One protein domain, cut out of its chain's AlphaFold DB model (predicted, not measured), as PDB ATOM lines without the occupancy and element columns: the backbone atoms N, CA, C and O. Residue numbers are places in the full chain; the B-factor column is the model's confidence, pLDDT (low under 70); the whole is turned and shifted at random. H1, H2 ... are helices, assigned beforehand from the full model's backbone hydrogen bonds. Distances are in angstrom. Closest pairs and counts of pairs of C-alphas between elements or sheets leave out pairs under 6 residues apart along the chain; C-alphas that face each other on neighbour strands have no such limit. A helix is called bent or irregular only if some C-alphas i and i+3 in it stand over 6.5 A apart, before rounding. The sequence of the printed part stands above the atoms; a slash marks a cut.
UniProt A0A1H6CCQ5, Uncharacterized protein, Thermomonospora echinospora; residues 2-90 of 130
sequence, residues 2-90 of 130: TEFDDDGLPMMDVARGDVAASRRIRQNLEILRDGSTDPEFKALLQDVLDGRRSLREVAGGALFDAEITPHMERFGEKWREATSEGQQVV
ATOM      1  N   THR A   2      40.394 -29.233 -33.387       50.94
ATOM      2  CA  THR A   2      39.092 -29.515 -34.014       50.94
ATOM      3  C   THR A   2      38.567 -30.797 -33.387       50.94
ATOM      4  O   THR A   2      39.249 -31.816 -33.451       50.94
ATOM      5  N   GLU A   3      37.438 -30.727 -32.691       56.69
ATOM      6  CA  GLU A   3      36.773 -31.923 -32.174       56.69
ATOM      7  C   GLU A   3      36.165 -32.685 -33.353       56.69
ATOM      8  O   GLU A   3      35.736 -32.070 -34.328       56.69
ATOM      9  N   PHE A   4      36.179 -34.012 -33.296       59.62
ATOM     10  CA  PHE A   4      35.631 -34.891 -34.329       59.62
ATOM     11  C   PHE A   4      34.470 -35.688 -33.725       59.62
ATOM     12  O   PHE A   4      34.492 -35.985 -32.530       59.62
ATOM     13  N   ASP A   5      33.438 -35.983 -34.512       61.03
ATOM     14  CA  ASP A   5      32.330 -36.842 -34.082       61.03
ATOM     15  C   ASP A   5      32.700 -38.341 -34.132       61.03
ATOM     16  O   ASP A   5      33.813 -38.708 -34.515       61.03
ATOM     17  N   ASP A   6      31.778 -39.218 -33.708       55.91
ATOM     18  CA  ASP A   6      31.998 -40.679 -33.681       55.91
ATOM     19  C   ASP A   6      32.255 -41.271 -35.080       55.91
ATOM     20  O   ASP A   6      32.775 -42.382 -35.186       55.91
ATOM     21  N   ASP A   7      31.920 -40.530 -36.142       56.59
ATOM     22  CA  ASP A   7      32.135 -40.903 -37.541       56.59
ATOM     23  C   ASP A   7      33.463 -40.337 -38.093       56.59
ATOM     24  O   ASP A   7      33.800 -40.528 -39.264       56.59
ATOM     25  N   GLY A   8      34.253 -39.660 -37.250       55.53
ATOM     26  CA  GLY A   8      35.556 -39.096 -37.602       55.53
ATOM     27  C   GLY A   8      35.480 -37.815 -38.435       55.53
ATOM     28  O   GLY A   8      36.493 -37.397 -39.001       55.53
ATOM     29  N   LEU A   9      34.307 -37.180 -38.521       57.84
ATOM     30  CA  LEU A   9      34.113 -35.920 -39.235       57.84
ATOM     31  C   LEU A   9      34.284 -34.726 -38.283       57.84
ATOM     32  O   LEU A   9      34.018 -34.852 -37.088       57.84
ATOM     33  N   PRO A  10      34.720 -33.548 -38.776       60.94
ATOM     34  CA  PRO A  10      34.819 -32.347 -37.949       60.94
ATOM     35  C   PRO A  10      33.488 -32.054 -37.246       60.94
ATOM     36  O   PRO A  10      32.453 -31.900 -37.896       60.94
ATOM     37  N   MET A  11      33.492 -31.982 -35.918       62.47
ATOM     38  CA  MET A  11      32.287 -31.738 -35.140       62.47
ATOM     39  C   MET A  11      31.773 -30.328 -35.437       62.47
ATOM     40  O   MET A  11      32.452 -29.327 -35.206       62.47
ATOM     41  N   MET A  12      30.550 -30.256 -35.958       65.31
ATOM     42  CA  MET A  12      29.873 -28.994 -36.219       65.31
ATOM     43  C   MET A  12      29.155 -28.564 -34.934       65.31
ATOM     44  O   MET A  12      28.017 -28.966 -34.704       65.31
ATOM     45  N   ASP A  13      29.814 -27.783 -34.073       65.12
ATOM     46  CA  ASP A  13      29.200 -27.290 -32.830       65.12
ATOM     47  C   ASP A  13      28.208 -26.146 -33.106       65.12
ATOM     48  O   ASP A  13      28.489 -24.960 -32.926       65.12
ATOM     49  N   VAL A  14      27.023 -26.509 -33.594       64.12
ATOM     50  CA  VAL A  14      25.947 -25.548 -33.899       64.12
ATOM     51  C   VAL A  14      24.971 -25.413 -32.735       64.12
ATOM     52  O   VAL A  14      24.279 -24.401 -32.618       64.12
ATOM     53  N   ALA A  15      24.928 -26.416 -31.857       65.69
ATOM     54  CA  ALA A  15      24.028 -26.468 -30.710       65.69
ATOM     55  C   ALA A  15      24.722 -26.161 -29.369       65.69
ATOM     56  O   ALA A  15      24.134 -26.401 -28.317       65.69
ATOM     57  N   ARG A  16      25.937 -25.591 -29.392       65.75
ATOM     58  CA  ARG A  16      26.704 -25.162 -28.211       65.75
ATOM     59  C   ARG A  16      26.912 -26.316 -27.216       65.75
ATOM     60  O   ARG A  16      26.514 -26.229 -26.054       65.75
ATOM     61  N   GLY A  17      27.515 -27.402 -27.692       63.25
ATOM     62  CA  GLY A  17      27.892 -28.578 -26.901       63.25
ATOM     63  C   GLY A  17      26.854 -29.704 -26.861       63.25
ATOM     64  O   GLY A  17      27.156 -30.783 -26.354       63.25
ATOM     65  N   ASP A  18      25.655 -29.510 -27.417       74.88
ATOM     66  CA  ASP A  18      24.710 -30.615 -27.615       74.88
ATOM     67  C   ASP A  18      25.096 -31.425 -28.862       74.88
ATOM     68  O   ASP A  18      24.777 -31.079 -30.006       74.88
ATOM     69  N   VAL A  19      25.816 -32.522 -28.626       71.94
ATOM     70  CA  VAL A  19      26.319 -33.429 -29.665       71.94
ATOM     71  C   VAL A  19      25.174 -34.097 -30.434       71.94
ATOM     72  O   VAL A  19      25.258 -34.247 -31.654       71.94
ATOM     73  N   ALA A  20      24.085 -34.471 -29.758       71.56
ATOM     74  CA  ALA A  20      22.960 -35.153 -30.393       71.56
ATOM     75  C   ALA A  20      22.187 -34.203 -31.318       71.56
ATOM     76  O   ALA A  20      21.860 -34.560 -32.456       71.56
ATOM     77  N   ALA A  21      21.948 -32.972 -30.864       68.56
ATOM     78  CA  ALA A  21      21.359 -31.929 -31.694       68.56
ATOM     79  C   ALA A  21      22.268 -31.578 -32.881       68.56
ATOM     80  O   ALA A  21      21.790 -31.486 -34.011       68.56
ATOM     81  N   SER A  22      23.578 -31.467 -32.654       71.12
ATOM     82  CA  SER A  22      24.557 -31.158 -33.703       71.12
ATOM     83  C   SER A  22      24.607 -32.236 -34.796       71.12
ATOM     84  O   SER A  22      24.567 -31.903 -35.982       71.12
ATOM     85  N   ARG A  23      24.572 -33.527 -34.429       75.88
ATOM     86  CA  ARG A  23      24.469 -34.641 -35.398       75.88
ATOM     87  C   ARG A  23      23.186 -34.591 -36.211       75.88
ATOM     88  O   ARG A  23      23.207 -34.787 -37.424       75.88
ATOM     89  N   ARG A  24      22.061 -34.303 -35.557       77.75
ATOM     90  CA  ARG A  24      20.768 -34.209 -36.237       77.75
ATOM     91  C   ARG A  24      20.740 -33.056 -37.239       77.75
ATOM     92  O   ARG A  24      20.190 -33.202 -38.325       77.75
ATOM     93  N   ILE A  25      21.354 -31.925 -36.894       78.06
ATOM     94  CA  ILE A  25      21.497 -30.789 -37.810       78.06
ATOM     95  C   ILE A  25      22.396 -31.174 -38.995       78.06
ATOM     96  O   ILE A  25      22.006 -30.915 -40.131       78.06
ATOM     97  N   ARG A  26      23.535 -31.842 -38.763       81.12
ATOM     98  CA  ARG A  26      24.417 -32.358 -39.829       81.12
ATOM     99  C   ARG A  26      23.657 -33.257 -40.815       81.12
ATOM    100  O   ARG A  26      23.658 -32.962 -42.006       81.12
ATOM    101  N   GLN A  27      22.931 -34.267 -40.328       81.38
ATOM    102  CA  GLN A  27      22.134 -35.159 -41.187       81.38
ATOM    103  C   GLN A  27      21.091 -34.403 -42.018       81.38
ATOM    104  O   GLN A  27      20.903 -34.685 -43.199       81.38
ATOM    105  N   ASN A  28      20.420 -33.414 -41.426       80.19
ATOM    106  CA  ASN A  28      19.446 -32.608 -42.159       80.19
ATOM    107  C   ASN A  28      20.104 -31.793 -43.285       80.19
ATOM    108  O   ASN A  28      19.527 -31.673 -44.363       80.19
ATOM    109  N   LEU A  29      21.304 -31.251 -43.059       82.00
ATOM    110  CA  LEU A  29      22.050 -30.509 -44.080       82.00
ATOM    111  C   LEU A  29      22.537 -31.419 -45.215       82.00
ATOM    112  O   LEU A  29      22.495 -31.012 -46.373       82.00
ATOM    113  N   GLU A  30      22.937 -32.652 -44.906       83.75
ATOM    114  CA  GLU A  30      23.290 -33.663 -45.911       83.75
ATOM    115  C   GLU A  30      22.086 -34.010 -46.796       83.75
ATOM    116  O   GLU A  30      22.198 -33.984 -48.020       83.75
ATOM    117  N   ILE A  31      20.907 -34.213 -46.198       85.12
ATOM    118  CA  ILE A  31      19.656 -34.448 -46.938       85.12
ATOM    119  C   ILE A  31      19.321 -33.263 -47.855       85.12
ATOM    120  O   ILE A  31      18.936 -33.468 -49.006       85.12
ATOM    121  N   LEU A  32      19.469 -32.025 -47.372       79.44
ATOM    122  CA  LEU A  32      19.215 -30.822 -48.175       79.44
ATOM    123  C   LEU A  32      20.198 -30.693 -49.348       79.44
ATOM    124  O   LEU A  32      19.784 -30.379 -50.464       79.44
ATOM    125  N   ARG A  33      21.484 -30.979 -49.118       84.88
ATOM    126  CA  ARG A  33      22.514 -30.977 -50.165       84.88
ATOM    127  C   ARG A  33      22.212 -32.028 -51.228       84.88
ATOM    128  O   ARG A  33      22.289 -31.736 -52.419       84.88
ATOM    129  N   ASP A  34      21.866 -33.239 -50.812       84.06
ATOM    130  CA  ASP A  34      21.637 -34.351 -51.733       84.06
ATOM    131  C   ASP A  34      20.323 -34.179 -52.513       84.06
ATOM    132  O   ASP A  34      20.240 -34.577 -53.677       84.06
ATOM    133  N   GLY A  35      19.325 -33.535 -51.900       78.94
ATOM    134  CA  GLY A  35      18.017 -33.263 -52.493       78.94
ATOM    135  C   GLY A  35      17.940 -32.036 -53.408       78.94
ATOM    136  O   GLY A  35      17.023 -31.966 -54.227       78.94
ATOM    137  N   SER A  36      18.863 -31.075 -53.302       80.88
ATOM    138  CA  SER A  36      18.866 -29.895 -54.178       80.88
ATOM    139  C   SER A  36      19.387 -30.237 -55.583       80.88
ATOM    140  O   SER A  36      20.169 -31.172 -55.777       80.88
ATOM    141  N   THR A  37      18.971 -29.476 -56.595       83.19
ATOM    142  CA  THR A  37      19.558 -29.517 -57.947       83.19
ATOM    143  C   THR A  37      20.451 -28.316 -58.240       83.19
ATOM    144  O   THR A  37      21.133 -28.329 -59.262       83.19
ATOM    145  N   ASP A  38      20.481 -27.315 -57.357       84.00
ATOM    146  CA  ASP A  38      21.313 -26.125 -57.509       84.00
ATOM    147  C   ASP A  38      22.763 -26.407 -57.053       84.00
ATOM    148  O   ASP A  38      23.007 -26.697 -55.875       84.00
ATOM    149  N   PRO A  39      23.755 -26.356 -57.964       86.38
ATOM    150  CA  PRO A  39      25.155 -26.560 -57.611       86.38
ATOM    151  C   PRO A  39      25.717 -25.479 -56.674       86.38
ATOM    152  O   PRO A  39      26.598 -25.802 -55.873       86.38
ATOM    153  N   GLU A  40      25.230 -24.234 -56.728       85.50
ATOM    154  CA  GLU A  40      25.706 -23.164 -55.837       85.50
ATOM    155  C   GLU A  40      25.225 -23.395 -54.402       85.50
ATOM    156  O   GLU A  40      26.016 -23.325 -53.456       85.50
ATOM    157  N   PHE A  41      23.962 -23.779 -54.231       83.44
ATOM    158  CA  PHE A  41      23.420 -24.171 -52.934       83.44
ATOM    159  C   PHE A  41      24.093 -25.420 -52.351       83.44
ATOM    160  O   PHE A  41      24.399 -25.466 -51.157       83.44
ATOM    161  N   LYS A  42      24.419 -26.417 -53.183       87.81
ATOM    162  CA  LYS A  42      25.198 -27.587 -52.737       87.81
ATOM    163  C   LYS A  42      26.571 -27.202 -52.205       87.81
ATOM    164  O   LYS A  42      26.971 -27.709 -51.157       87.81
ATOM    165  N   ALA A  43      27.281 -26.323 -52.909       86.75
ATOM    166  CA  ALA A  43      28.587 -25.838 -52.474       86.75
ATOM    167  C   ALA A  43      28.481 -25.076 -51.145       86.75
ATOM    168  O   ALA A  43      29.279 -25.300 -50.235       86.75
ATOM    169  N   LEU A  44      27.442 -24.250 -50.998       86.12
ATOM    170  CA  LEU A  44      27.157 -23.513 -49.771       86.12
ATOM    171  C   LEU A  44      26.916 -24.444 -48.571       86.12
ATOM    172  O   LEU A  44      27.477 -24.223 -47.500       86.12
ATOM    173  N   LEU A  45      26.112 -25.497 -48.744       85.69
ATOM    174  CA  LEU A  45      25.863 -26.490 -47.693       85.69
ATOM    175  C   LEU A  45      27.108 -27.327 -47.384       85.69
ATOM    176  O   LEU A  45      27.362 -27.631 -46.218       85.69
ATOM    177  N   GLN A  46      27.915 -27.656 -48.394       86.94
ATOM    178  CA  GLN A  46      29.180 -28.359 -48.189       86.94
ATOM    179  C   GLN A  46      30.169 -27.515 -47.374       86.94
ATOM    180  O   GLN A  46      30.829 -28.043 -46.485       86.94
ATOM    181  N   ASP A  47      30.231 -26.201 -47.601       85.12
ATOM    182  CA  ASP A  47      31.057 -25.296 -46.797       85.12
ATOM    183  C   ASP A  47      30.629 -25.247 -45.324       85.12
ATOM    184  O   ASP A  47      31.477 -25.093 -44.443       85.12
ATOM    185  N   VAL A  48      29.334 -25.408 -45.038       83.62
ATOM    186  CA  VAL A  48      28.825 -25.521 -43.662       83.62
ATOM    187  C   VAL A  48      29.193 -26.875 -43.053       83.62
ATOM    188  O   VAL A  48      29.699 -26.923 -41.934       83.62
ATOM    189  N   LEU A  49      28.996 -27.969 -43.794       82.56
ATOM    190  CA  LEU A  49      29.321 -29.334 -43.352       82.56
ATOM    191  C   LEU A  49      30.820 -29.541 -43.085       82.56
ATOM    192  O   LEU A  49      31.186 -30.297 -42.179       82.56
ATOM    193  N   ASP A  50      31.665 -28.848 -43.851       81.69
ATOM    194  CA  ASP A  50      33.123 -28.830 -43.705       81.69
ATOM    195  C   ASP A  50      33.592 -27.865 -42.597       81.69
ATOM    196  O   ASP A  50      34.790 -27.768 -42.326       81.69
ATOM    197  N   GLY A  51      32.675 -27.117 -41.970       75.00
ATOM    198  CA  GLY A  51      32.985 -26.142 -40.922       75.00
ATOM    199  C   GLY A  51      33.694 -24.878 -41.422       75.00
ATOM    200  O   GLY A  51      34.234 -24.121 -40.616       75.00
ATOM    201  N   ARG A  52      33.703 -24.625 -42.739       78.50
ATOM    202  CA  ARG A  52      34.270 -23.405 -43.343       78.50
ATOM    203  C   ARG A  52      33.358 -22.188 -43.172       78.50
ATOM    204  O   ARG A  52      33.847 -21.062 -43.216       78.50
ATOM    205  N   ARG A  53      32.052 -22.403 -42.980       76.44
ATOM    206  CA  ARG A  53      31.050 -21.363 -42.687       76.44
ATOM    207  C   ARG A  53      30.123 -21.795 -41.564       76.44
ATOM    208  O   ARG A  53      29.848 -22.983 -41.407       76.44
ATOM    209  N   SER A  54      29.590 -20.835 -40.810       76.50
ATOM    210  CA  SER A  54      28.569 -21.158 -39.817       76.50
ATOM    211  C   SER A  54      27.197 -21.332 -40.473       76.50
ATOM    212  O   SER A  54      26.817 -20.592 -41.384       76.50
ATOM    213  N   LEU A  55      26.400 -22.272 -39.955       72.69
ATOM    214  CA  LEU A  55      25.015 -22.451 -40.397       72.69
ATOM    215  C   LEU A  55      24.190 -21.166 -40.215       72.69
ATOM    216  O   LEU A  55      23.326 -20.868 -41.030       72.69
ATOM    217  N   ARG A  56      24.470 -20.387 -39.162       73.12
ATOM    218  CA  ARG A  56      23.764 -19.132 -38.874       73.12
ATOM    219  C   ARG A  56      23.999 -18.072 -39.953       73.12
ATOM    220  O   ARG A  56      23.066 -17.354 -40.289       73.12
ATOM    221  N   GLU A  57      25.216 -17.972 -40.478       73.12
ATOM    222  CA  GLU A  57      25.539 -17.042 -41.570       73.12
ATOM    223  C   GLU A  57      24.867 -17.456 -42.879       73.12
ATOM    224  O   GLU A  57      24.391 -16.608 -43.626       73.12
ATOM    225  N   VAL A  58      24.800 -18.762 -43.142       78.88
ATOM    226  CA  VAL A  58      24.196 -19.303 -44.362       78.88
ATOM    227  C   VAL A  58      22.671 -19.216 -44.336       78.88
ATOM    228  O   VAL A  58      22.076 -18.810 -45.329       78.88
ATOM    229  N   ALA A  59      22.044 -19.525 -43.200       73.44
ATOM    230  CA  ALA A  59      20.589 -19.524 -43.049       73.44
ATOM    231  C   ALA A  59      19.945 -18.132 -43.175       73.44
ATOM    232  O   ALA A  59      18.748 -18.048 -43.402       73.44
ATOM    233  N   GLY A  60      20.714 -17.050 -43.007       72.81
ATOM    234  CA  GLY A  60      20.250 -15.674 -43.239       72.81
ATOM    235  C   GLY A  60      20.618 -15.113 -44.617       72.81
ATOM    236  O   GLY A  60      20.498 -13.909 -44.833       72.81
ATOM    237  N   GLY A  61      21.160 -15.943 -45.513       76.06
ATOM    238  CA  GLY A  61      21.647 -15.527 -46.823       76.06
ATOM    239  C   GLY A  61      20.590 -15.646 -47.920       76.06
ATOM    240  O   GLY A  61      19.833 -16.610 -47.968       76.06
ATOM    241  N   ALA A  62      20.624 -14.716 -48.879       75.06
ATOM    242  CA  ALA A  62      19.672 -14.664 -49.992       75.06
ATOM    243  C   ALA A  62      19.622 -15.950 -50.843       75.06
ATOM    244  O   ALA A  62      18.571 -16.287 -51.371       75.06
ATOM    245  N   LEU A  63      20.741 -16.677 -50.963       75.19
ATOM    246  CA  LEU A  63      20.805 -17.946 -51.698       75.19
ATOM    247  C   LEU A  63      20.084 -19.082 -50.954       75.19
ATOM    248  O   LEU A  63      19.432 -19.914 -51.575       75.19
ATOM    249  N   PHE A  64      20.158 -19.093 -49.622       75.38
ATOM    250  CA  PHE A  64      19.418 -20.052 -48.806       75.38
ATOM    251  C   PHE A  64      17.917 -19.760 -48.851       75.38
ATOM    252  O   PHE A  64      17.120 -20.672 -49.060       75.38
ATOM    253  N   ASP A  65      17.539 -18.485 -48.743       76.44
ATOM    254  CA  ASP A  65      16.145 -18.062 -48.877       76.44
ATOM    255  C   ASP A  65      15.576 -18.399 -50.261       76.44
ATOM    256  O   ASP A  65      14.459 -18.905 -50.349       76.44
ATOM    257  N   ALA A  66      16.331 -18.166 -51.338       75.56
ATOM    258  CA  ALA A  66      15.882 -18.425 -52.706       75.56
ATOM    259  C   ALA A  66      15.574 -19.908 -52.969       75.56
ATOM    260  O   ALA A  66      14.581 -20.214 -53.625       75.56
ATOM    261  N   GLU A  67      16.380 -20.819 -52.422       77.06
ATOM    262  CA  GLU A  67      16.173 -22.261 -52.576       77.06
ATOM    263  C   GLU A  67      15.097 -22.801 -51.627       77.06
ATOM    264  O   GLU A  67      14.298 -23.651 -52.012       77.06
ATOM    265  N   ILE A  68      15.014 -22.299 -50.391       73.81
ATOM    266  CA  ILE A  68      14.073 -22.816 -49.387       73.81
ATOM    267  C   ILE A  68      12.657 -22.242 -49.557       73.81
ATOM    268  O   ILE A  68      11.681 -22.962 -49.324       73.81
ATOM    269  N   THR A  69      12.512 -20.988 -49.999       75.31
ATOM    270  CA  THR A  69      11.205 -20.310 -50.138       75.31
ATOM    271  C   THR A  69      10.202 -21.099 -50.993       75.31
ATOM    272  O   THR A  69       9.099 -21.353 -50.503       75.31
ATOM    273  N   PRO A  70      10.549 -21.608 -52.192       73.56
ATOM    274  CA  PRO A  70       9.628 -22.407 -53.007       73.56
ATOM    275  C   PRO A  70       9.154 -23.692 -52.311       73.56
ATOM    276  O   PRO A  70       8.017 -24.137 -52.492       73.56
ATOM    277  N   HIS A  71      10.017 -24.307 -51.495       70.62
ATOM    278  CA  HIS A  71       9.667 -25.491 -50.714       70.62
ATOM    279  C   HIS A  71       8.762 -25.144 -49.529       70.62
ATOM    280  O   HIS A  71       7.829 -25.899 -49.247       70.62
ATOM    281  N   MET A  72       8.985 -24.000 -48.874       63.84
ATOM    282  CA  MET A  72       8.129 -23.514 -47.790       63.84
ATOM    283  C   MET A  72       6.747 -23.091 -48.283       63.84
ATOM    284  O   MET A  72       5.757 -23.385 -47.617       63.84
ATOM    285  N   GLU A  73       6.648 -22.470 -49.458       69.31
ATOM    286  CA  GLU A  73       5.362 -22.123 -50.069       69.31
ATOM    287  C   GLU A  73       4.560 -23.376 -50.426       69.31
ATOM    288  O   GLU A  73       3.395 -23.492 -50.039       69.31
ATOM    289  N   ARG A  74       5.199 -24.367 -51.062       63.16
ATOM    290  CA  ARG A  74       4.573 -25.661 -51.378       63.16
ATOM    291  C   ARG A  74       4.180 -26.436 -50.118       63.16
ATOM    292  O   ARG A  74       3.141 -27.093 -50.091       63.16
ATOM    293  N   PHE A  75       5.003 -26.378 -49.072       62.19
ATOM    294  CA  PHE A  75       4.670 -26.953 -47.771       62.19
ATOM    295  C   PHE A  75       3.475 -26.232 -47.143       62.19
ATOM    296  O   PHE A  75       2.549 -26.888 -46.686       62.19
ATOM    297  N   GLY A  76       3.454 -24.898 -47.168       59.34
ATOM    298  CA  GLY A  76       2.360 -24.082 -46.645       59.34
ATOM    299  C   GLY A  76       1.053 -24.253 -47.420       59.34
ATOM    300  O   GLY A  76      -0.024 -24.184 -46.834       59.34
ATOM    301  N   GLU A  77       1.113 -24.504 -48.726       61.09
ATOM    302  CA  GLU A  77      -0.042 -24.874 -49.548       61.09
ATOM    303  C   GLU A  77      -0.599 -26.241 -49.139       61.09
ATOM    304  O   GLU A  77      -1.759 -26.317 -48.739       61.09
ATOM    305  N   LYS A  78       0.245 -27.279 -49.089       58.88
ATOM    306  CA  LYS A  78      -0.155 -28.624 -48.632       58.88
ATOM    307  C   LYS A  78      -0.629 -28.653 -47.181       58.88
ATOM    308  O   LYS A  78      -1.525 -29.412 -46.830       58.88
ATOM    309  N   TRP A  79      -0.028 -27.835 -46.322       50.94
ATOM    310  CA  TRP A  79      -0.424 -27.700 -44.924       50.94
ATOM    311  C   TRP A  79      -1.791 -27.027 -44.799       50.94
ATOM    312  O   TRP A  79      -2.624 -27.476 -44.012       50.94
ATOM    313  N   ARG A  80      -2.048 -25.974 -45.585       60.94
ATOM    314  CA  ARG A  80      -3.365 -25.329 -45.651       60.94
ATOM    315  C   ARG A  80      -4.419 -26.278 -46.205       60.94
ATOM    316  O   ARG A  80      -5.473 -26.369 -45.602       60.94
ATOM    317  N   GLU A  81      -4.117 -27.024 -47.261       57.38
ATOM    318  CA  GLU A  81      -4.998 -28.055 -47.824       57.38
ATOM    319  C   GLU A  81      -5.353 -29.121 -46.769       57.38
ATOM    320  O   GLU A  81      -6.523 -29.280 -46.423       57.38
ATOM    321  N   ALA A  82      -4.345 -29.725 -46.128       55.88
ATOM    322  CA  ALA A  82      -4.544 -30.731 -45.081       55.88
ATOM    323  C   ALA A  82      -5.313 -30.197 -43.854       55.88
ATOM    324  O   ALA A  82      -6.074 -30.932 -43.228       55.88
ATOM    325  N   THR A  83      -5.134 -28.922 -43.496       54.44
ATOM    326  CA  THR A  83      -5.796 -28.318 -42.324       54.44
ATOM    327  C   THR A  83      -7.197 -27.780 -42.656       54.44
ATOM    328  O   THR A  83      -8.074 -27.784 -41.791       54.44
ATOM    329  N   SER A  84      -7.442 -27.333 -43.892       55.59
ATOM    330  CA  SER A  84      -8.737 -26.803 -44.347       55.59
ATOM    331  C   SER A  84      -9.764 -27.895 -44.638       55.59
ATOM    332  O   SER A  84     -10.953 -27.650 -44.451       55.59
ATOM    333  N   GLU A  85      -9.341 -29.106 -45.010       55.25
ATOM    334  CA  GLU A  85     -10.249 -30.245 -45.218       55.25
ATOM    335  C   GLU A  85     -10.696 -30.939 -43.912       55.25
ATOM    336  O   GLU A  85     -11.316 -32.000 -43.939       55.25
ATOM    337  N   GLY A  86     -10.414 -30.360 -42.736       48.69
ATOM    338  CA  GLY A  86     -10.752 -30.980 -41.446       48.69
ATOM    339  C   GLY A  86      -9.982 -32.281 -41.189       48.69
ATOM    340  O   GLY A  86     -10.358 -33.074 -40.322       48.69
ATOM    341  N   GLN A  87      -8.899 -32.508 -41.935       49.56
ATOM    342  CA  GLN A  87      -8.064 -33.681 -41.791       49.56
ATOM    343  C   GLN A  87      -7.160 -33.476 -40.577       49.56
ATOM    344  O   GLN A  87      -6.360 -32.548 -40.490       49.56
ATOM    345  N   GLN A  88      -7.327 -34.339 -39.581       48.94
ATOM    346  CA  GLN A  88      -6.476 -34.349 -38.402       48.94
ATOM    347  C   GLN A  88      -5.037 -34.629 -38.869       48.94
ATOM    348  O   GLN A  88      -4.706 -35.750 -39.249       48.94
ATOM    349  N   VAL A  89      -4.191 -33.592 -38.875       54.94
ATOM    350  CA  VAL A  89      -2.809 -33.622 -39.403       54.94
ATOM    351  C   VAL A  89      -1.922 -34.625 -38.651       54.94
ATOM    352  O   VAL A  89      -0.867 -35.038 -39.128       54.94
ATOM    353  N   VAL A  90      -2.384 -35.081 -37.486       58.31
ATOM    354  CA  VAL A  90      -1.811 -36.211 -36.767       58.31
ATOM    355  C   VAL A  90      -2.717 -37.430 -36.978       58.31
ATOM    356  O   VAL A  90      -3.817 -37.459 -36.424       58.31
TER     357      VAL A  90
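AT A GLANCE: This is residues 2 to 90 of the 130 residues of an uncharacterized protein of Thermomonospora echinospora (UniProt A0A1H6CCQ5). Picture a small helical body with one long arm: H1 and H2 make a helical hairpin, short H3 follows close by H2, and H4 starts at H2 and sticks out with its residues 69 to 78 and 80 to 84. The first stretch, residues 2 to 18, has no named element. The printed part has 89 residues with four named helices, H1, H2, H3 and H4 in chain order, and no named strand; its class is all helix. It is loose, with a radius of gyration of the C-alphas of 15.9 A, and elongated, spanning 50 by 29 by 20 A.

HOW THE PARTS SIT: Pass residues 2 to 18 and look at H1, residues 19 to 35, and H2, residues 39 to 49: they touch and form a hairpin, at a shallow tilt of 14 degrees, opposite ways, the closest C-alphas being those of Arg 33 and Lys 42, 5.0 A apart. H3, residues 55 to 59, only just touches H2, with 3 pairs of C-alphas within 8 A, the closest those of Val 48 and Leu 55 at 5.9 A. H4, residues 62 to 84, only just touches H2, also with 3 pairs and with its residues 63 to 67 alone; the closest C-alphas, of Phe 41 and Leu 63, are 6.9 A apart, and the lines are about perpendicular at 86 degrees. H3 and H4 are close but not clearly touching, and H1 is apart from both. Every O i to N i+4 pair is within hydrogen-bond range in H1, H2 and H3, and 17 of 19 in H4.

IN THESE COORDINATES: Find C-alpha 19 at (26.319, -33.429, -29.665); from there H1 runs 24.3 A to C-alpha 35. H2 is 15.1 A long and H3 5.9 A. H4 runs 31.4 A to C-alpha 84 at (-8.737, -26.803, -44.347), with a kink of 35 degrees near residue 69; it is irregular, but only just, C-alphas 67 and 70 being 6.6 A apart.

THE WHOLE: The C-alphas of Thr 2 and Glu 85 are the two farthest apart, at 50.6 A. The printed part has no cut, and its three links between helices are tight. The pLDDT is under 70 at residues 2 to 17, 21 and 72 to 90 of this model.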